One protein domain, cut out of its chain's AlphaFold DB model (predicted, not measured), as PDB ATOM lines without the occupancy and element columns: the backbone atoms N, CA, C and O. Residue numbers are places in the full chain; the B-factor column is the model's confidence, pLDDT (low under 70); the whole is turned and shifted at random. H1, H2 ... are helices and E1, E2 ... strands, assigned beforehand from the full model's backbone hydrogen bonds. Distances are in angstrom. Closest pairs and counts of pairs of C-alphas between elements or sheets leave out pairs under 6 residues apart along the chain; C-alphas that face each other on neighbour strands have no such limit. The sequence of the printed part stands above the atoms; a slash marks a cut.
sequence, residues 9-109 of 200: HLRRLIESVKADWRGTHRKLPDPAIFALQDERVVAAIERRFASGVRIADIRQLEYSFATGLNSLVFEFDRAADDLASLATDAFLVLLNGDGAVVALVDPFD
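AT A GLANCE: This is residues 9 to 109 of the 200 residues of an uncharacterized protein of Propionibacterium sp (UniProt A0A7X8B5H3). A twisted wall of four antiparallel strands, E1 to E4, has H3 running along one face, while H1 lies farther out, off the sheet, and packs on the short H2 and, with residues 9 to 10 alone, on H3. Residues 81 to 86, in the link from E2 to E3, stick out from the body. The printed part has 101 residues, with three named helices and then four named strands along it; the sheet's order is E1 E2 E3 E4, and the class is mixed, helices and strands. The whole is compact, with a radius of gyration of the C-alphas of 13.7 A and spans of 39 by 31 by 24 A.

HOW THE PARTS SIT: Start with H1, residues 9 to 22, which touches H2, residues 32 to 35; their closest C-alphas, of Val 17 and Ile 33, are 6.4 A apart. With residues 9 to 10 alone H1 touches H3, residues 39 to 50, at a steep tilt of 56 degrees, opposite ways; the closest C-alphas, of Leu 10 and Glu 46, are 6.8 A apart. Next come E1, residues 54 to 60, E2, residues 70 to 77, E3, residues 89 to 95, and E4, residues 101 to 108, a meander, each strand the antiparallel neighbour of the one before. In the hairpin E1 and E2, look for N 59 and O 73, 3.0 A apart and within hydrogen-bond range. In the hairpin E2 and E3, N 72 and O 93 are within that range at 2.8 A, and in the hairpin E3 and E4, N 105 and O 92 at 2.8 A. H3 on one face of the sheet makes two layers, helix over sheet, at a height over the sheet of 8.7 A. It runs along the strands, at 0 degrees to E2 on the local plane, over E2 and only just over E3, on which 3 of its C-alphas fall. Its closest C-alphas to E4 are those of Val 41 and Leu 104, 7.2 A. H2 only grazes the sheet with residues 32 to 35; H1 is not on it and is apart from E1, E2, E3 and E4. In H1 every O i to N i+4 pair is within hydrogen-bond range, in H3 7 of 8 are, and H2 is too short for such a pair.

IN THESE COORDINATES: Find C-alpha 9 at (-4.654, 9.764, 13.121), where H1 begins; it runs 20.1 A to C-alpha 22. H2 measures 5.0 A, and H3, from C-alpha 39 at (6.153, 15.187, 3.108), 16.0 A. The strands E1, E2, E3 and E4 measure 18.4, 23.3, 20.1 and 15.8 A; E4 ends at C-alpha 108, (17.161, 6.958, 15.295).

THE WHOLE: The two C-alphas farthest apart, of Thr 24 and Ala 84, are 42.0 A apart. The printed part has no cut, and the link E2 to E3, 11 residues, is long. In this model the mean pLDDT of the printed part is 81.9; look for values under 70 at residues 63 to 65 and 78 to 88.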
ATOM      1  N   HIS A   9      -5.668   9.611  12.083       83.56
ATOM      2  CA  HIS A   9      -4.654   9.764  13.121       83.56
ATOM      3  C   HIS A   9      -3.674  10.905  12.832       83.56
ATOM      4  O   HIS A   9      -3.433  11.724  13.719       83.56
ATOM      5  N   LEU A  10      -3.164  11.019  11.599       86.62
ATOM      6  CA  LEU A  10      -2.288  12.125  11.204       86.62
ATOM      7  C   LEU A  10      -3.012  13.472  11.272       86.62
ATOM      8  O   LEU A  10      -2.470  14.434  11.810       86.62
ATOM      9  N   ARG A  11      -4.253  13.543  10.780       86.81
ATOM     10  CA  ARG A  11      -5.045  14.781  10.854       86.81
ATOM     11  C   ARG A  11      -5.254  15.226  12.301       86.81
ATOM     12  O   ARG A  11      -5.045  16.393  12.613       86.81
ATOM     13  N   ARG A  12      -5.606  14.296  13.193       88.00
ATOM     14  CA  ARG A  12      -5.753  14.577  14.630       88.00
ATOM     15  C   ARG A  12      -4.440  15.036  15.268       88.00
ATOM     16  O   ARG A  12      -4.474  15.950  16.086       88.00
ATOM     17  N   LEU A  13      -3.307  14.442  14.885       87.81
ATOM     18  CA  LEU A  13      -1.988  14.876  15.348       87.81
ATOM     19  C   LEU A  13      -1.714  16.325  14.933       87.81
ATOM     20  O   LEU A  13      -1.443  17.157  15.791       87.81
ATOM     21  N   ILE A  14      -1.838  16.634  13.641       88.75
ATOM     22  CA  ILE A  14      -1.582  17.977  13.102       88.75
ATOM     23  C   ILE A  14      -2.471  19.018  13.790       88.75
ATOM     24  O   ILE A  14      -1.981  20.065  14.211       88.75
ATOM     25  N   GLU A  15      -3.762  18.731  13.957       88.50
ATOM     26  CA  GLU A  15      -4.678  19.647  14.644       88.50
ATOM     27  C   GLU A  15      -4.341  19.810  16.133       88.50
ATOM     28  O   GLU A  15      -4.417  20.920  16.657       88.50
ATOM     29  N   SER A  16      -3.883  18.750  16.808       88.00
ATOM     30  CA  SER A  16      -3.404  18.843  18.191       88.00
ATOM     31  C   SER A  16      -2.161  19.725  18.310       88.00
ATOM     32  O   SER A  16      -2.096  20.555  19.215       88.00
ATOM     33  N   VAL A  17      -1.189  19.586  17.400       87.38
ATOM     34  CA  VAL A  17       0.024  20.422  17.397       87.38
ATOM     35  C   VAL A  17      -0.324  21.881  17.095       87.38
ATOM     36  O   VAL A  17       0.158  22.782  17.774       87.38
ATOM     37  N   LYS A  18      -1.227  22.135  16.138       87.50
ATOM     38  CA  LYS A  18      -1.722  23.492  15.848       87.50
ATOM     39  C   LYS A  18      -2.433  24.122  17.044       87.50
ATOM     40  O   LYS A  18      -2.262  25.315  17.296       87.50
ATOM     41  N   ALA A  19      -3.255  23.351  17.754       86.38
ATOM     42  CA  ALA A  19      -3.964  23.832  18.933       86.38
ATOM     43  C   ALA A  19      -2.994  24.178  20.073       86.38
ATOM     44  O   ALA A  19      -3.148  25.231  20.691       86.38
ATOM     45  N   ASP A  20      -1.980  23.338  20.307       86.94
ATOM     46  CA  ASP A  20      -0.940  23.580  21.315       86.94
ATOM     47  C   ASP A  20      -0.107  24.824  20.986       86.94
ATOM     48  O   ASP A  20       0.047  25.703  21.831       86.94
ATOM     49  N   TRP A  21       0.312  24.972  19.726       82.75
ATOM     50  CA  TRP A  21       1.064  26.134  19.245       82.75
ATOM     51  C   TRP A  21       0.322  27.469  19.452       82.75
ATOM     52  O   TRP A  21       0.931  28.491  19.785       82.75
ATOM     53  N   ARG A  22      -1.006  27.467  19.263       82.69
ATOM     54  CA  ARG A  22      -1.882  28.630  19.505       82.69
ATOM     55  C   ARG A  22      -2.156  28.878  20.991       82.69
ATOM     56  O   ARG A  22      -2.678  29.936  21.337       82.69
ATOM     57  N   GLY A  23      -1.864  27.907  21.852       79.25
ATOM     58  CA  GLY A  23      -2.077  27.998  23.286       79.25
ATOM     59  C   GLY A  23      -1.057  28.900  23.980       79.25
ATOM     60  O   GLY A  23       0.076  29.064  23.539       79.25
ATOM     61  N   THR A  24      -1.454  29.458  25.124       78.94
ATOM     62  CA  THR A  24      -0.585  30.295  25.971       78.94
ATOM     63  C   THR A  24       0.518  29.488  26.667       78.94
ATOM     64  O   THR A  24       1.548  30.037  27.049       78.94
ATOM     65  N   HIS A  25       0.302  28.184  26.848       80.25
ATOM     66  CA  HIS A  25       1.239  27.259  27.481       80.25
ATOM     67  C   HIS A  25       1.500  26.087  26.543       80.25
ATOM     68  O   HIS A  25       0.785  25.084  26.588       80.25
ATOM     69  N   ARG A  26       2.506  26.250  25.684       81.62
ATOM     70  CA  ARG A  26       2.918  25.241  24.708       81.62
ATOM     71  C   ARG A  26       3.562  24.063  25.423       81.62
ATOM     72  O   ARG A  26       4.455  24.252  26.251       81.62
ATOM     73  N   LYS A  27       3.074  22.861  25.136       84.69
ATOM     74  CA  LYS A  27       3.611  21.606  25.672       84.69
ATOM     75  C   LYS A  27       4.599  20.969  24.712       84.69
ATOM     76  O   LYS A  27       5.504  20.272  25.160       84.69
ATOM     77  N   LEU A  28       4.398  21.177  23.415       86.62
ATOM     78  CA  LEU A  28       5.221  20.602  22.367       86.62
ATOM     79  C   LEU A  28       6.277  21.602  21.892       86.62
ATOM     80  O   LEU A  28       6.064  22.814  21.980       86.62
ATOM     81  N   PRO A  29       7.409  21.109  21.364       86.94
ATOM     82  CA  PRO A  29       8.427  21.974  20.813       86.94
ATOM     83  C   PRO A  29       7.913  22.778  19.637       86.94
ATOM     84  O   PRO A  29       7.267  22.256  18.725       86.94
ATOM     85  N   ASP A  30       8.323  24.033  19.626       85.25
ATOM     86  CA  ASP A  30       7.943  24.977  18.605       85.25
ATOM     87  C   ASP A  30       8.222  24.478  17.163       85.25
ATOM     88  O   ASP A  30       7.318  24.492  16.319       85.25
ATOM     89  N   PRO A  31       9.414  23.937  16.848       87.56
ATOM     90  CA  PRO A  31       9.721  23.527  15.481       87.56
ATOM     91  C   PRO A  31       8.861  22.360  14.955       87.56
ATOM     92  O   PRO A  31       8.912  22.047  13.763       87.56
ATOM     93  N   ALA A  32       8.074  21.693  15.813       87.69
ATOM     94  CA  ALA A  32       7.290  20.518  15.440       87.69
ATOM     95  C   ALA A  32       6.218  20.833  14.389       87.69
ATOM     96  O   ALA A  32       5.929  19.988  13.542       87.69
ATOM     97  N   ILE A  33       5.663  22.050  14.398       89.00
ATOM     98  CA  ILE A  33       4.658  22.450  13.408       89.00
ATOM     99  C   ILE A  33       5.239  22.502  11.991       89.00
ATOM    100  O   ILE A  33       4.571  22.082  11.051       89.00
ATOM    101  N   PHE A  34       6.488  22.953  11.851       88.44
ATOM    102  CA  PHE A  34       7.178  23.029  10.563       88.44
ATOM    103  C   PHE A  34       7.637  21.647  10.095       88.44
ATOM    104  O   PHE A  34       7.492  21.308   8.925       88.44
ATOM    105  N   ALA A  35       8.088  20.790  11.018       89.56
ATOM    106  CA  ALA A  35       8.433  19.406  10.691       89.56
ATOM    107  C   ALA A  35       7.247  18.638  10.081       89.56
ATOM    108  O   ALA A  35       7.431  17.869   9.143       89.56
ATOM    109  N   LEU A  36       6.028  18.867  10.582       89.69
ATOM    110  CA  LEU A  36       4.806  18.212  10.098       89.69
ATOM    111  C   LEU A  36       4.305  18.729   8.736       89.69
ATOM    112  O   LEU A  36       3.337  18.177   8.213       89.69
ATOM    113  N   GLN A  37       4.931  19.760   8.164       86.88
ATOM    114  CA  GLN A  37       4.659  20.214   6.794       86.88
ATOM    115  C   GLN A  37       5.484  19.442   5.756       86.88
ATOM    116  O   GLN A  37       5.106  19.393   4.588       86.88
ATOM    117  N   ASP A  38       6.600  18.829   6.164       89.88
ATOM    118  CA  ASP A  38       7.465  18.089   5.252       89.88
ATOM    119  C   ASP A  38       6.869  16.715   4.912       89.88
ATOM    120  O   ASP A  38       6.572  15.896   5.788       89.88
ATOM    121  N   GLU A  39       6.741  16.431   3.614       88.94
ATOM    122  CA  GLU A  39       6.153  15.187   3.108       88.94
ATOM    123  C   GLU A  39       6.893  13.931   3.595       88.94
ATOM    124  O   GLU A  39       6.264  12.894   3.817       88.94
ATOM    125  N   ARG A  40       8.218  13.996   3.798       89.50
ATOM    126  CA  ARG A  40       9.023  12.842   4.238       89.50
ATOM    127  C   ARG A  40       8.739  12.511   5.695       89.50
ATOM    128  O   ARG A  40       8.627  11.336   6.044       89.50
ATOM    129  N   VAL A  41       8.599  13.540   6.532       90.12
ATOM    130  CA  VAL A  41       8.224  13.392   7.945       90.12
ATOM    131  C   VAL A  41       6.811  12.829   8.043       90.12
ATOM    132  O   VAL A  41       6.587  11.839   8.740       90.12
ATOM    133  N   VAL A  42       5.874  13.395   7.279       91.25
ATOM    134  CA  VAL A  42       4.490  12.917   7.214       91.25
ATOM    135  C   VAL A  42       4.428  11.446   6.793       91.25
ATOM    136  O   VAL A  42       3.829  10.636   7.499       91.25
ATOM    137  N   ALA A  43       5.112  11.066   5.712       88.88
ATOM    138  CA  ALA A  43       5.141   9.683   5.240       88.88
ATOM    139  C   ALA A  43       5.744   8.714   6.277       88.88
ATOM    140  O   ALA A  43       5.247   7.597   6.454       88.88
ATOM    141  N   ALA A  44       6.790   9.135   7.000       89.12
ATOM    142  CA  ALA A  44       7.414   8.330   8.050       89.12
ATOM    143  C   ALA A  44       6.482   8.092   9.250       89.12
ATOM    144  O   ALA A  44       6.504   7.001   9.834       89.12
ATOM    145  N   ILE A  45       5.653   9.082   9.597       90.12
ATOM    146  CA  ILE A  45       4.623   8.980  10.640       90.12
ATOM    147  C   ILE A  45       3.476   8.084  10.169       90.12
ATOM    148  O   ILE A  45       3.074   7.167  10.885       90.12
ATOM    149  N   GLU A  46       2.973   8.291   8.952       89.50
ATOM    150  CA  GLU A  46       1.857   7.502   8.421       89.50
ATOM    151  C   GLU A  46       2.192   6.018   8.306       89.50
ATOM    152  O   GLU A  46       1.364   5.177   8.655       89.50
ATOM    153  N   ARG A  47       3.424   5.676   7.911       87.19
ATOM    154  CA  ARG A  47       3.891   4.282   7.894       87.19
ATOM    155  C   ARG A  47       3.819   3.625   9.281       87.19
ATOM    156  O   ARG A  47       3.470   2.447   9.389       87.19
ATOM    157  N   ARG A  48       4.121   4.373  10.346       86.19
ATOM    158  CA  ARG A  48       4.039   3.892  11.737       86.19
ATOM    159  C   ARG A  48       2.592   3.776  12.203       86.19
ATOM    160  O   ARG A  48       2.212   2.740  12.742       86.19
ATOM    161  N   PHE A  49       1.753   4.762  11.896       86.06
ATOM    162  CA  PHE A  49       0.316   4.698  12.181       86.06
ATOM    163  C   PHE A  49      -0.381   3.540  11.460       86.06
ATOM    164  O   PHE A  49      -1.205   2.858  12.067       86.06
ATOM    165  N   ALA A  50      -0.005   3.249  10.212       84.06
ATOM    166  CA  ALA A  50      -0.492   2.079   9.480       84.06
ATOM    167  C   ALA A  50      -0.100   0.754  10.157       84.06
ATOM    168  O   ALA A  50      -0.816  -0.236  10.038       84.06
ATOM    169  N   SER A  51       1.004   0.751  10.909       79.19
ATOM    170  CA  SER A  51       1.478  -0.394  11.697       79.19
ATOM    171  C   SER A  51       0.850  -0.461  13.100       79.19
ATOM    172  O   SER A  51       1.232  -1.308  13.902       79.19
ATOM    173  N   GLY A  52      -0.101   0.427  13.426       75.69
ATOM    174  CA  GLY A  52      -0.775   0.476  14.731       75.69
ATOM    175  C   GLY A  52       0.054   1.091  15.864       75.69
ATOM    176  O   GLY A  52      -0.375   1.079  17.018       75.69
ATOM    177  N   VAL A  53       1.223   1.642  15.540       83.00
ATOM    178  CA  VAL A  53       2.150   2.287  16.475       83.00
ATOM    179  C   VAL A  53       1.638   3.692  16.821       83.00
ATOM    180  O   VAL A  53       1.058   4.371  15.973       83.00
ATOM    181  N   ARG A  54       1.827   4.142  18.067       83.94
ATOM    182  CA  ARG A  54       1.376   5.468  18.538       83.94
ATOM    183  C   ARG A  54       2.565   6.368  18.836       83.94
ATOM    184  O   ARG A  54       3.631   5.869  19.156       83.94
ATOM    185  N   ILE A  55       2.388   7.683  18.738       87.62
ATOM    186  CA  ILE A  55       3.411   8.632  19.198       87.62
ATOM    187  C   ILE A  55       3.406   8.635  20.725       87.62
ATOM    188  O   ILE A  55       2.345   8.817  21.326       87.62
ATOM    189  N   ALA A  56       4.585   8.442  21.308       86.75
ATOM    190  CA  ALA A  56       4.833   8.507  22.741       86.75
ATOM    191  C   ALA A  56       5.198   9.934  23.161       86.75
ATOM    192  O   ALA A  56       4.597  10.488  24.081       86.75
ATOM    193  N   ASP A  57       6.154  10.541  22.452       87.50
ATOM    194  CA  ASP A  57       6.683  11.866  22.769       87.50
ATOM    195  C   ASP A  57       7.207  12.585  21.514       87.50
ATOM    196  O   ASP A  57       7.616  11.959  20.530       87.50
ATOM    197  N   ILE A  58       7.198  13.918  21.555       89.81
ATOM    198  CA  ILE A  58       7.858  14.783  20.574       89.81
ATOM    199  C   ILE A  58       8.694  15.773  21.364       89.81
ATOM    200  O   ILE A  58       8.155  16.676  22.008       89.81
ATOM    201  N   ARG A  59      10.016  15.643  21.277       88.94
ATOM    202  CA  ARG A  59      10.931  16.489  22.043       88.94
ATOM    203  C   ARG A  59      12.012  17.111  21.186       88.94
ATOM    204  O   ARG A  59      12.430  16.560  20.172       88.94
ATOM    205  N   GLN A  60      12.490  18.263  21.632       87.00
ATOM    206  CA  GLN A  60      13.604  18.966  21.015       87.00
ATOM    207  C   GLN A  60      14.892  18.656  21.774       87.00
ATOM    208  O   GLN A  60      14.933  18.745  23.000       87.00
ATOM    209  N   LEU A  61      15.935  18.274  21.039       84.31
ATOM    210  CA  LEU A  61      17.287  18.172  21.580       84.31
ATOM    211  C   LEU A  61      17.911  19.567  21.690       84.31
ATOM    212  O   LEU A  61      17.468  20.512  21.035       84.31
ATOM    213  N   GLU A  62      18.955  19.685  22.510       78.38
ATOM    214  CA  GLU A  62      19.653  20.950  22.737       78.38
ATOM    215  C   GLU A  62      20.085  21.601  21.413       78.38
ATOM    216  O   GLU A  62      20.649  20.955  20.525       78.38
ATOM    217  N   TYR A  63      19.787  22.894  21.275       69.88
ATOM    218  CA  TYR A  63      20.114  23.644  20.071       69.88
ATOM    219  C   TYR A  63      21.631  23.732  19.890       69.88
ATOM    220  O   TYR A  63      22.360  24.223  20.753       69.88
ATOM    221  N   SER A  64      22.113  23.294  18.730       66.38
ATOM    222  CA  SER A  64      23.535  23.340  18.409       66.38
ATOM    223  C   SER A  64      23.875  24.645  17.694       66.38
ATOM    224  O   SER A  64      23.754  24.751  16.473       66.38
ATOM    225  N   PHE A  65      24.379  25.630  18.447       69.56
ATOM    226  CA  PHE A  65      24.846  26.915  17.901       69.56
ATOM    227  C   PHE A  65      25.911  26.764  16.806       69.56
ATOM    228  O   PHE A  65      26.001  27.604  15.918       69.56
ATOM    229  N   ALA A  66      26.703  25.691  16.852       71.88
ATOM    230  CA  ALA A  66      27.731  25.416  15.853       71.88
ATOM    231  C   ALA A  66      27.148  25.033  14.483       71.88
ATOM    232  O   ALA A  66      27.774  25.289  13.459       71.88
ATOM    233  N   THR A  67      25.971  24.404  14.464       73.81
ATOM    234  CA  THR A  67      25.333  23.928  13.226       73.81
ATOM    235  C   THR A  67      24.175  24.812  12.779       73.81
ATOM    236  O   THR A  67      23.828  24.797  11.603       73.81
ATOM    237  N   GLY A  68      23.579  25.580  13.695       76.94
ATOM    238  CA  GLY A  68      22.376  26.360  13.416       76.94
ATOM    239  C   GLY A  68      21.130  25.497  13.188       76.94
ATOM    240  O   GLY A  68      20.155  25.974  12.613       76.94
ATOM    241  N   LEU A  69      21.173  24.217  13.582       83.75
ATOM    242  CA  LEU A  69      20.106  23.253  13.335       83.75
ATOM    243  C   LEU A  69      19.278  22.993  14.593       83.75
ATOM    244  O   LEU A  69      19.809  22.753  15.683       83.75
ATOM    245  N   ASN A  70      17.964  22.958  14.406       86.38
ATOM    246  CA  ASN A  70      17.009  22.471  15.387       86.38
ATOM    247  C   ASN A  70      16.826  20.964  15.209       86.38
ATOM    248  O   ASN A  70      16.574  20.485  14.108       86.38
ATOM    249  N   SER A  71      16.956  20.216  16.297       89.38
ATOM    250  CA  SER A  71      16.884  18.755  16.293       89.38
ATOM    251  C   SER A  71      15.626  18.300  17.024       89.38
ATOM    252  O   SER A  71      15.510  18.516  18.228       89.38
ATOM    253  N   LEU A  72      14.689  17.677  16.311       91.62
ATOM    254  CA  LEU A  72      13.445  17.144  16.868       91.62
ATOM    255  C   LEU A  72      13.422  15.626  16.815       91.62
ATOM    256  O   LEU A  72      13.646  15.037  15.762       91.62
ATOM    257  N   VAL A  73      13.072  14.998  17.924       91.06
ATOM    258  CA  VAL A  73      12.906  13.551  18.022       91.06
ATOM    259  C   VAL A  73      11.425  13.238  18.156       91.06
ATOM    260  O   VAL A  73      10.755  13.779  19.035       91.06
ATOM    261  N   PHE A  74      10.944  12.351  17.292       91.31
ATOM    262  CA  PHE A  74       9.621  11.746  17.396       91.31
ATOM    263  C   PHE A  74       9.795  10.329  17.930       91.31
ATOM    264  O   PHE A  74      10.409   9.496  17.261       91.31
ATOM    265  N   GLU A  75       9.274  10.073  19.124       90.12
ATOM    266  CA  GLU A  75       9.306   8.762  19.771       90.12
ATOM    267  C   GLU A  75       7.953   8.074  19.649       90.12
ATOM    268  O   GLU A  75       6.898   8.712  19.721       90.12
ATOM    269  N   PHE A  76       7.984   6.756  19.485       87.19
ATOM    270  CA  PHE A  76       6.797   5.952  19.273       87.19
ATOM    271  C   PHE A  76       6.693   4.796  20.269       87.19
ATOM    272  O   PHE A  76       7.655   4.070  20.521       87.19
ATOM    273  N   ASP A  77       5.482   4.591  20.783       82.19
ATOM    274  CA  ASP A  77       5.116   3.438  21.593       82.19
ATOM    275  C   ASP A  77       4.987   2.216  20.687       82.19
ATOM    276  O   ASP A  77       4.058   2.117  19.872       82.19
ATOM    277  N   ARG A  78       5.892   1.248  20.844       68.06
ATOM    278  CA  ARG A  78       5.724  -0.052  20.193       68.06
ATOM    279  C   ARG A  78       4.502  -0.784  20.744       68.06
ATOM    280  O   ARG A  78       4.229  -0.770  21.942       68.06
ATOM    281  N   ALA A  79       3.811  -1.504  19.861       57.00
ATOM    282  CA  ALA A  79       2.894  -2.555  20.280       57.00
ATOM    283  C   ALA A  79       3.685  -3.638  21.041       57.00
ATOM    284  O   ALA A  79       4.793  -3.994  20.640       57.00
ATOM    285  N   ALA A  80       3.123  -4.140  22.141       52.78
ATOM    286  CA  ALA A  80       3.797  -4.961  23.152       52.78
ATOM    287  C   ALA A  80       4.374  -6.315  22.670       52.78
ATOM    288  O   ALA A  80       4.993  -7.022  23.463       52.78
ATOM    289  N   ASP A  81       4.198  -6.681  21.400       51.16
ATOM    290  CA  ASP A  81       4.467  -8.032  20.899       51.16
ATOM    291  C   ASP A  81       5.908  -8.262  20.406       51.16
ATOM    292  O   ASP A  81       6.253  -9.395  20.071       51.16
ATOM    293  N   ASP A  82       6.777  -7.243  20.396       48.97
ATOM    294  CA  ASP A  82       8.143  -7.364  19.859       48.97
ATOM    295  C   ASP A  82       9.231  -7.217  20.943       48.97
ATOM    296  O   ASP A  82       9.980  -6.242  21.017       48.97
ATOM    297  N   LEU A  83       9.304  -8.224  21.823       46.28
ATOM    298  CA  LEU A  83      10.261  -8.336  22.939       46.28
ATOM    299  C   LEU A  83      11.737  -8.458  22.501       46.28
ATOM    300  O   LEU A  83      12.632  -8.360  23.340       46.28
ATOM    301  N   ALA A  84      12.009  -8.699  21.215       45.34
ATOM    302  CA  ALA A  84      13.355  -8.973  20.704       45.34
ATOM    303  C   ALA A  84      14.153  -7.713  20.325       45.34
ATOM    304  O   ALA A  84      15.350  -7.798  20.048       45.34
ATOM    305  N   SER A  85      13.520  -6.540  20.329       47.88
ATOM    306  CA  SER A  85      14.139  -5.290  19.907       47.88
ATOM    307  C   SER A  85      14.118  -4.274  21.050       47.88
ATOM    308  O   SER A  85      13.200  -3.468  21.175       47.88
ATOM    309  N   LEU A  86      15.181  -4.284  21.861       50.62
ATOM    310  CA  LEU A  86      15.480  -3.277  22.895       50.62
ATOM    311  C   LEU A  86      15.689  -1.850  22.335       50.62
ATOM    312  O   LEU A  86      15.955  -0.934  23.104       50.62
ATOM    313  N   ALA A  87      15.599  -1.650  21.017       57.03
ATOM    314  CA  ALA A  87      15.759  -0.348  20.381       57.03
ATOM    315  C   ALA A  87      14.439   0.438  20.402       57.03
ATOM    316  O   ALA A  87      13.436  -0.024  19.852       57.03
ATOM    317  N   THR A  88      14.443   1.629  20.996       66.69
ATOM    318  CA  THR A  88      13.354   2.617  20.927       66.69
ATOM    319  C   THR A  88      12.986   2.895  19.457       66.69
ATOM    320  O   THR A  88      13.883   3.128  18.648       66.69
ATOM    321  N   ASP A  89      11.701   2.846  19.073       82.19
ATOM    322  CA  ASP A  89      11.280   3.269  17.723       82.19
ATOM    323  C   ASP A  89      11.146   4.790  17.714       82.19
ATOM    324  O   ASP A  89      10.192   5.355  18.247       82.19
ATOM    325  N   ALA A  90      12.147   5.453  17.147       86.75
ATOM    326  CA  ALA A  90      12.160   6.892  16.990       86.75
ATOM    327  C   ALA A  90      12.814   7.294  15.666       86.75
ATOM    328  O   ALA A  90      13.558   6.533  15.037       86.75
ATOM    329  N   PHE A  91      12.539   8.522  15.241       90.75
ATOM    330  CA  PHE A  91      13.282   9.181  14.171       90.75
ATOM    331  C   PHE A  91      13.649  10.610  14.578       90.75
ATOM    332  O   PHE A  91      12.962  11.244  15.384       90.75
ATOM    333  N   LEU A  92      14.740  11.115  14.004       90.00
ATOM    334  CA  LEU A  92      15.248  12.467  14.226       90.00
ATOM    335  C   LEU A  92      15.019  13.322  12.977       90.00
ATOM    336  O   LEU A  92      15.386  12.934  11.869       90.00
ATOM    337  N   VAL A  93      14.457  14.507  13.173       91.75
ATOM    338  CA  VAL A  93      14.256  15.539  12.155       91.75
ATOM    339  C   VAL A  93      15.200  16.695  12.448       91.75
ATOM    340  O   VAL A  93      15.210  17.232  13.556       91.75
ATOM    341  N   LEU A  94      15.986  17.087  11.453       89.38
ATOM    342  CA  LEU A  94      16.852  18.259  11.517       89.38
ATOM    343  C   LEU A  94      16.225  19.386  10.705       89.38
ATOM    344  O   LEU A  94      16.017  19.231   9.501       89.38
ATOM    345  N   LEU A  95      15.955  20.514  11.356       87.75
ATOM    346  CA  LEU A  95      15.397  21.717  10.748       87.75
ATOM    347  C   LEU A  95      16.437  22.837  10.739       87.75
ATOM    348  O   LEU A  95      17.211  22.974  11.687       87.75
ATOM    349  N   ASN A  96      16.449  23.646   9.682       86.44
ATOM    350  CA  ASN A  96      17.230  24.883   9.650       86.44
ATOM    351  C   ASN A  96      16.513  26.018  10.419       86.44
ATOM    352  O   ASN A  96      15.452  25.814  11.012       86.44
ATOM    353  N   GLY A  97      17.103  27.218  10.419       79.44
ATOM    354  CA  GLY A  97      16.511  28.410  11.042       79.44
ATOM    355  C   GLY A  97      15.175  28.848  10.427       79.44
ATOM    356  O   GLY A  97      14.361  29.435  11.130       79.44
ATOM    357  N   ASP A  98      14.921  28.491   9.166       82.00
ATOM    358  CA  ASP A  98      13.686  28.825   8.439       82.00
ATOM    359  C   ASP A  98      12.560  27.800   8.679       82.00
ATOM    360  O   ASP A  98      11.483  27.900   8.097       82.00
ATOM    361  N   GLY A  99      12.809  26.764   9.492       78.75
ATOM    362  CA  GLY A  99      11.859  25.672   9.718       78.75
ATOM    363  C   GLY A  99      11.795  24.642   8.583       78.75
ATOM    364  O   GLY A  99      10.975  23.730   8.631       78.75
ATOM    365  N   ALA A 100      12.669  24.719   7.580       86.00
ATOM    366  CA  ALA A 100      12.764  23.708   6.535       86.00
ATOM    367  C   ALA A 100      13.500  22.459   7.043       86.00
ATOM    368  O   ALA A 100      14.565  22.544   7.664       86.00
ATOM    369  N   VAL A 101      12.961  21.277   6.734       88.69
ATOM    370  CA  VAL A 101      13.587  20.000   7.095       88.69
ATOM    371  C   VAL A 101      14.795  19.743   6.190       88.69
ATOM    372  O   VAL A 101      14.673  19.469   4.995       88.69
ATOM    373  N   VAL A 102      15.988  19.783   6.774       88.56
ATOM    374  CA  VAL A 102      17.256  19.520   6.084       88.56
ATOM    375  C   VAL A 102      17.509  18.020   5.982       88.56
ATOM    376  O   VAL A 102      17.928  17.525   4.935       88.56
ATOM    377  N   ALA A 103      17.227  17.280   7.055       87.19
ATOM    378  CA  ALA A 103      17.457  15.844   7.097       87.19
ATOM    379  C   ALA A 103      16.446  15.118   7.985       87.19
ATOM    380  O   ALA A 103      15.948  15.659   8.971       87.19
ATOM    381  N   LEU A 104      16.206  13.858   7.631       90.25
ATOM    382  CA  LEU A 104      15.428  12.895   8.395       90.25
ATOM    383  C   LEU A 104      16.310  11.664   8.627       90.25
ATOM    384  O   LEU A 104      16.808  11.073   7.668       90.25
ATOM    385  N   VAL A 105      16.510  11.292   9.887       86.69
ATOM    386  CA  VAL A 105      17.267  10.105  10.294       86.69
ATOM    387  C   VAL A 105      16.284   9.091  10.862       86.69
ATOM    388  O   VAL A 105      15.735   9.287  11.943       86.69
ATOM    389  N   ASP A 106      16.060   8.014  10.113       86.19
ATOM    390  CA  ASP A 106      15.125   6.940  10.446       86.19
ATOM    391  C   ASP A 106      15.757   5.585  10.057       86.19
ATOM    392  O   ASP A 106      15.989   5.358   8.863       86.19
ATOM    393  N   PRO A 107      16.086   4.690  11.010       82.44
ATOM    394  CA  PRO A 107      15.795   4.768  12.446       82.44
ATOM    395  C   PRO A 107      16.799   5.631  13.229       82.44
ATOM    396  O   PRO A 107      17.980   5.708  12.876       82.44
ATOM    397  N   PHE A 108      16.340   6.230  14.327       82.62
ATOM    398  CA  PHE A 108      17.161   6.958  15.295       82.62
ATOM    399  C   PHE A 108      16.956   6.382  16.697       82.62
ATOM    400  O   PHE A 108      15.820   6.178  17.115       82.62
ATOM    401  N   ASP A 109      18.045   6.150  17.432       76.06
ATOM    402  CA  ASP A 109      17.981   5.778  18.845       76.06
ATOM    403  C   ASP A 109      18.366   6.991  19.710       76.06
ATOM    404  O   ASP A 109      19.526   7.413  19.693       76.06
TER     405      ASP A 109